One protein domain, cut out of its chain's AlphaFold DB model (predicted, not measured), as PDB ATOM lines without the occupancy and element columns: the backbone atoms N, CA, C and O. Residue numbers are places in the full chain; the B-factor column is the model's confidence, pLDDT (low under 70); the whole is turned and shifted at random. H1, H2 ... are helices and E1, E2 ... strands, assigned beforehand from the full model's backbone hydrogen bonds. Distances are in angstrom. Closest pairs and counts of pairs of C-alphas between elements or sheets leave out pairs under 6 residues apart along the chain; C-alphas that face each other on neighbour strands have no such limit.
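What this domain is: This is residues 5 to 49 of the 49 residues of an uncharacterized protein of Fulvivirga imtechensis AK7 (UniProt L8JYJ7). An open, angular shape: a two-stranded hairpin of E2 and E3 makes one long limb, the helix H1 sits at the turn of the chain near the open end of that hairpin, and the short strand E1 with the loop before it makes a separate limb beyond H1. The loop of residues 7 to 12 sticks out from the rest, and contacts between the limbs are few. The printed part has 45 residues with one named helix and three named strands, in the order E1, H1, E2, E3; E2 and E3 form an antiparallel sheet of two strands, and the class is mixed, helices and strands. The whole is only just loose, close to compact, with a radius of gyration of the C-alphas of 11.6 A and spans of 31 by 22 by 21 A.

How they stand to each other: The printed part begins with residues 5 to 12, of which 7 to 12 stand free. E1, residues 13 to 15, follows and pairs with no named strand. A tight link of one residue, Ser 16, leads to H1, residues 17 to 26; E1 and H1 meet only through their link. In H1 each O i to N i+4 pair is within hydrogen-bond range. A tight link of four residues leads from H1 to E2, residues 31 to 36. E1 and E2 are apart. After a short link of six residues comes E3, residues 43 to 48, the antiparallel neighbour of E2, and the two strands form a hairpin. The angle between their N-to-C directions is 156 degrees. The C-alphas of Val 32 and Phe 47 face each other at 4.8 A, and so do those of Pro 36 and Phe 43, also at 4.8 A. Among the backbone pairs within hydrogen-bond range are N 35 and O 44 at 2.8 A and N 33 and O 46 at 2.9 A. E3 is apart from E1 and from H1.

Where its parts are: E1 begins at C-alpha 13, (-18.865, 13.382, -46.586), and ends at residue 15. H1 runs from C-alpha 17, (-20.487, 8.220, -34.883), to residue 26, a length of 14.2 A. E2, from residue 31 to residue 36, is 16.5 A long. E3, from residue 43 to residue 48, is 16.2 A long and ends at C-alpha 48, (-4.181, 6.018, -43.427).

The domain as a whole: The two C-alphas farthest apart are those of Asn 26, the last residue of H1, and Thr 39, in the link between E2 and E3, at 31.2 A. The C-alphas of Lys 5 and Ile 49, the first and last printed residues, are 12.1 A apart. The printed part has no cut, and no link is long. The mean pLDDT of the printed part is 82.8, and no printed residue is under 70.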
ATOM      1  N   LYS A   5     -15.684  11.606 -43.583       82.25
ATOM      2  CA  LYS A   5     -14.933  10.717 -44.456       82.25
ATOM      3  C   LYS A   5     -14.441  11.524 -45.647       82.25
ATOM      4  O   LYS A   5     -15.186  12.314 -46.226       82.25
ATOM      5  N   ILE A   6     -13.171  11.351 -45.983       79.00
ATOM      6  CA  ILE A   6     -12.552  11.986 -47.144       79.00
ATOM      7  C   ILE A   6     -12.017  10.854 -48.012       79.00
ATOM      8  O   ILE A   6     -11.221  10.046 -47.541       79.00
ATOM      9  N   LYS A   7     -12.480  10.779 -49.260       77.19
ATOM     10  CA  LYS A   7     -11.945   9.863 -50.270       77.19
ATOM     11  C   LYS A   7     -11.313  10.682 -51.396       77.19
ATOM     12  O   LYS A   7     -11.842  11.748 -51.720       77.19
ATOM     13  N   PRO A   8     -10.220  10.207 -52.018       76.94
ATOM     14  CA  PRO A   8      -9.653  10.865 -53.188       76.94
ATOM     15  C   PRO A   8     -10.720  11.076 -54.269       76.94
ATOM     16  O   PRO A   8     -11.455  10.152 -54.610       76.94
ATOM     17  N   GLY A   9     -10.828  12.302 -54.782       83.00
ATOM     18  CA  GLY A   9     -11.801  12.651 -55.822       83.00
ATOM     19  C   GLY A   9     -13.251  12.828 -55.350       83.00
ATOM     20  O   GLY A   9     -14.114  13.073 -56.188       83.00
ATOM     21  N   GLN A  10     -13.541  12.742 -54.045       77.50
ATOM     22  CA  GLN A  10     -14.879  12.997 -53.499       77.50
ATOM     23  C   GLN A  10     -14.878  14.146 -52.488       77.50
ATOM     24  O   GLN A  10     -13.945  14.322 -51.703       77.50
ATOM     25  N   SER A  11     -15.962  14.923 -52.502       76.56
ATOM     26  CA  SER A  11     -16.220  15.960 -51.504       76.56
ATOM     27  C   SER A  11     -16.357  15.356 -50.106       76.56
ATOM     28  O   SER A  11     -16.798  14.221 -49.942       76.56
ATOM     29  N   LYS A  12     -15.989  16.140 -49.088       83.50
ATOM     30  CA  LYS A  12     -16.050  15.757 -47.672       83.50
ATOM     31  C   LYS A  12     -17.461  15.284 -47.296       83.50
ATOM     32  O   LYS A  12     -18.393  16.084 -47.273       83.50
ATOM     33  N   GLU A  13     -17.595  14.004 -46.964       85.25
ATOM     34  CA  GLU A  13     -18.865  13.382 -46.586       85.25
ATOM     35  C   GLU A  13     -18.992  13.360 -45.061       85.25
ATOM     36  O   GLU A  13     -18.052  12.998 -44.347       85.25
ATOM     37  N   ARG A  14     -20.147  13.777 -44.538       86.25
ATOM     38  CA  ARG A  14     -20.429  13.704 -43.103       86.25
ATOM     39  C   ARG A  14     -20.909  12.301 -42.759       86.25
ATOM     40  O   ARG A  14     -21.863  11.825 -43.360       86.25
ATOM     41  N   ILE A  15     -20.300  11.695 -41.745       88.00
ATOM     42  CA  ILE A  15     -20.629  10.334 -41.307       88.00
ATOM     43  C   ILE A  15     -21.163  10.311 -39.875       88.00
ATOM     44  O   ILE A  15     -20.994  11.261 -39.097       88.00
ATOM     45  N   SER A  16     -21.823   9.210 -39.528       89.75
ATOM     46  CA  SER A  16     -22.311   8.974 -38.171       89.75
ATOM     47  C   SER A  16     -21.171   8.595 -37.218       89.75
ATOM     48  O   SER A  16     -20.092   8.169 -37.631       89.75
ATOM     49  N   ARG A  17     -21.420   8.718 -35.907       86.44
ATOM     50  CA  ARG A  17     -20.487   8.220 -34.883       86.44
ATOM     51  C   ARG A  17     -20.304   6.702 -34.981       86.44
ATOM     52  O   ARG A  17     -19.198   6.228 -34.767       86.44
ATOM     53  N   THR A  18     -21.372   5.965 -35.275       90.25
ATOM     54  CA  THR A  18     -21.336   4.500 -35.379       90.25
ATOM     55  C   THR A  18     -20.454   4.064 -36.540       90.25
ATOM     56  O   THR A  18     -19.545   3.275 -36.332       90.25
ATOM     57  N   GLU A  19     -20.625   4.675 -37.718       86.50
ATOM     58  CA  GLU A  19     -19.764   4.391 -38.876       86.50
ATOM     59  C   GLU A  19     -18.294   4.692 -38.567       86.50
ATOM     60  O   GLU A  19     -17.412   3.915 -38.920       86.50
ATOM     61  N   PHE A  20     -18.017   5.796 -37.866       85.62
ATOM     62  CA  PHE A  20     -16.659   6.097 -37.424       85.62
ATOM     63  C   PHE A  20     -16.086   4.997 -36.520       85.62
ATOM     64  O   PHE A  20     -14.948   4.590 -36.728       85.62
ATOM     65  N   ILE A  21     -16.851   4.526 -35.530       86.75
ATOM     66  CA  ILE A  21     -16.414   3.472 -34.602       86.75
ATOM     67  C   ILE A  21     -16.132   2.176 -35.361       86.75
ATOM     68  O   ILE A  21     -15.095   1.556 -35.133       86.75
ATOM     69  N   ASP A  22     -17.011   1.794 -36.284       88.31
ATOM     70  CA  ASP A  22     -16.844   0.574 -37.070       88.31
ATOM     71  C   ASP A  22     -15.588   0.640 -37.939       88.31
ATOM     72  O   ASP A  22     -14.800  -0.303 -37.948       88.31
ATOM     73  N   VAL A  23     -15.351   1.764 -38.622       83.62
ATOM     74  CA  VAL A  23     -14.129   1.962 -39.414       83.62
ATOM     75  C   VAL A  23     -12.895   1.985 -38.513       83.62
ATOM     76  O   VAL A  23     -11.914   1.322 -38.821       83.62
ATOM     77  N   PHE A  24     -12.936   2.704 -37.391       82.38
ATOM     78  CA  PHE A  24     -11.800   2.817 -36.477       82.38
ATOM     79  C   PHE A  24     -11.393   1.468 -35.871       82.38
ATOM     80  O   PHE A  24     -10.206   1.192 -35.737       82.38
ATOM     81  N   ASN A  25     -12.367   0.626 -35.521       85.44
ATOM     82  CA  ASN A  25     -12.107  -0.662 -34.880       85.44
ATOM     83  C   ASN A  25     -11.739  -1.774 -35.868       85.44
ATOM     84  O   ASN A  25     -11.022  -2.693 -35.484       85.44
ATOM     85  N   ASN A  26     -12.256  -1.731 -37.101       87.31
ATOM     86  CA  ASN A  26     -12.104  -2.838 -38.053       87.31
ATOM     87  C   ASN A  26     -11.120  -2.556 -39.191       87.31
ATOM     88  O   ASN A  26     -10.703  -3.493 -39.870       87.31
ATOM     89  N   ALA A  27     -10.776  -1.296 -39.462       82.69
ATOM     90  CA  ALA A  27      -9.848  -0.993 -40.539       82.69
ATOM     91  C   ALA A  27      -8.391  -1.205 -40.095       82.69
ATOM     92  O   ALA A  27      -8.021  -0.917 -38.957       82.69
ATOM     93  N   ASN A  28      -7.546  -1.669 -41.019       83.75
ATOM     94  CA  ASN A  28      -6.109  -1.827 -40.792       83.75
ATOM     95  C   ASN A  28      -5.415  -0.463 -40.841       83.75
ATOM     96  O   ASN A  28      -4.753  -0.124 -41.817       83.75
ATOM     97  N   ILE A  29      -5.608   0.348 -39.804       82.62
ATOM     98  CA  ILE A  29      -5.031   1.689 -39.730       82.62
ATOM     99  C   ILE A  29      -3.505   1.567 -39.645       82.62
ATOM    100  O   ILE A  29      -2.956   1.140 -38.632       82.62
ATOM    101  N   LEU A  30      -2.827   1.976 -40.715       81.38
ATOM    102  CA  LEU A  30      -1.370   1.987 -40.827       81.38
ATOM    103  C   LEU A  30      -0.762   3.199 -40.117       81.38
ATOM    104  O   LEU A  30       0.316   3.105 -39.533       81.38
ATOM    105  N   ALA A  31      -1.441   4.350 -40.178       80.88
ATOM    106  CA  ALA A  31      -0.987   5.585 -39.549       80.88
ATOM    107  C   ALA A  31      -2.143   6.542 -39.231       80.88
ATOM    108  O   ALA A  31      -3.202   6.518 -39.863       80.88
ATOM    109  N   VAL A  32      -1.905   7.438 -38.268       85.12
ATOM    110  CA  VAL A  32      -2.824   8.519 -37.892       85.12
ATOM    111  C   VAL A  32      -2.066   9.839 -37.863       85.12
ATOM    112  O   VAL A  32      -1.012   9.938 -37.233       85.12
ATOM    113  N   ARG A  33      -2.616  10.872 -38.508       84.94
ATOM    114  CA  ARG A  33      -2.060  12.229 -38.495       84.94
ATOM    115  C   ARG A  33      -3.034  13.212 -37.836       84.94
ATOM    116  O   ARG A  33      -4.134  13.409 -38.360       84.94
ATOM    117  N   PRO A  34      -2.656  13.867 -36.722       87.00
ATOM    118  CA  PRO A  34      -3.428  14.976 -36.181       87.00
ATOM    119  C   PRO A  34      -3.209  16.226 -37.038       87.00
ATOM    120  O   PRO A  34      -2.080  16.636 -37.301       87.00
ATOM    121  N   ILE A  35      -4.302  16.846 -37.469       86.00
ATOM    122  CA  ILE A  35      -4.299  18.080 -38.252       86.00
ATOM    123  C   ILE A  35      -4.874  19.196 -37.369       86.00
ATOM    124  O   ILE A  35      -6.064  19.158 -37.030       86.00
ATOM    125  N   PRO A  36      -4.060  20.191 -36.978       83.12
ATOM    126  CA  PRO A  36      -4.530  21.308 -36.172       83.12
ATOM    127  C   PRO A  36      -5.486  22.191 -36.981       83.12
ATOM    128  O   PRO A  36      -5.187  22.593 -38.109       83.12
ATOM    129  N   VAL A  37      -6.640  22.524 -36.399       85.00
ATOM    130  CA  VAL A  37      -7.621  23.421 -37.017       85.00
ATOM    131  C   VAL A  37      -7.362  24.836 -36.513       85.00
ATOM    132  O   VAL A  37      -7.576  25.134 -35.347       85.00
ATOM    133  N   LYS A  38      -6.921  25.742 -37.394       83.62
ATOM    134  CA  LYS A  38      -6.562  27.123 -37.006       83.62
ATOM    135  C   LYS A  38      -7.702  27.903 -36.334       83.62
ATOM    136  O   LYS A  38      -7.441  28.840 -35.594       83.62
ATOM    137  N   THR A  39      -8.952  27.542 -36.614       85.69
ATOM    138  CA  THR A  39     -10.153  28.266 -36.169       85.69
ATOM    139  C   THR A  39     -10.845  27.639 -34.958       85.69
ATOM    140  O   THR A  39     -11.894  28.125 -34.544       85.69
ATOM    141  N   SER A  40     -10.320  26.548 -34.396       79.25
ATOM    142  CA  SER A  40     -10.989  25.824 -33.316       79.25
ATOM    143  C   SER A  40      -9.973  25.130 -32.407       79.25
ATOM    144  O   SER A  40      -8.988  24.605 -32.910       79.25
ATOM    145  N   PRO A  41     -10.211  25.038 -31.087       76.88
ATOM    146  CA  PRO A  41      -9.333  24.299 -30.172       76.88
ATOM    147  C   PRO A  41      -9.379  22.770 -30.369       76.88
ATOM    148  O   PRO A  41      -8.845  22.023 -29.554       76.88
ATOM    149  N   VAL A  42     -10.038  22.281 -31.424       77.75
ATOM    150  CA  VAL A  42     -10.127  20.859 -31.762       77.75
ATOM    151  C   VAL A  42      -9.143  20.507 -32.878       77.75
ATOM    152  O   VAL A  42      -8.829  21.326 -33.739       77.75
ATOM    153  N   PHE A  43      -8.692  19.257 -32.903       76.38
ATOM    154  CA  PHE A  43      -7.882  18.708 -33.989       76.38
ATOM    155  C   PHE A  43      -8.712  17.739 -34.837       76.38
ATOM    156  O   PHE A  43      -9.597  17.044 -34.334       76.38
ATOM    157  N   GLN A  44      -8.436  17.704 -36.138       82.31
ATOM    158  CA  GLN A  44      -8.970  16.689 -37.042       82.31
ATOM    159  C   GLN A  44      -8.004  15.500 -37.058       82.31
ATOM    160  O   GLN A  44      -6.793  15.694 -37.049       82.31
ATOM    161  N   LEU A  45      -8.525  14.274 -37.085       81.12
ATOM    162  CA  LEU A  45      -7.714  13.071 -37.268       81.12
ATOM    163  C   LEU A  45      -7.854  12.591 -38.709       81.12
ATOM    164  O   LEU A  45      -8.968  12.440 -39.211       81.12
ATOM    165  N   GLU A  46      -6.721  12.383 -39.365       81.81
ATOM    166  CA  GLU A  46      -6.631  11.748 -40.674       81.81
ATOM    167  C   GLU A  46      -6.081  10.333 -40.501       81.81
ATOM    168  O   GLU A  46      -5.075  10.138 -39.816       81.81
ATOM    169  N   PHE A  47      -6.759   9.360 -41.106       79.25
ATOM    170  CA  PHE A  47      -6.426   7.943 -41.017       79.25
ATOM    171  C   PHE A  47      -5.875   7.462 -42.355       79.25
ATOM    172  O   PHE A  47      -6.472   7.728 -43.398       79.25
ATOM    173  N   TYR A  48      -4.762   6.738 -42.302       76.31
ATOM    174  CA  TYR A  48      -4.181   6.018 -43.427       76.31
ATOM    175  C   TYR A  48      -4.519   4.544 -43.229       76.31
ATOM    176  O   TYR A  48      -4.107   3.951 -42.232       76.31
ATOM    177  N   ILE A  49      -5.316   4.002 -44.141       73.31
ATOM    178  CA  ILE A  49      -5.868   2.641 -44.143       73.31
ATOM    179  C   ILE A  49      -5.520   1.956 -45.453       73.31
ATOM    180  O   ILE A  49      -5.420   2.686 -46.467       73.31
TER     181      ILE A  49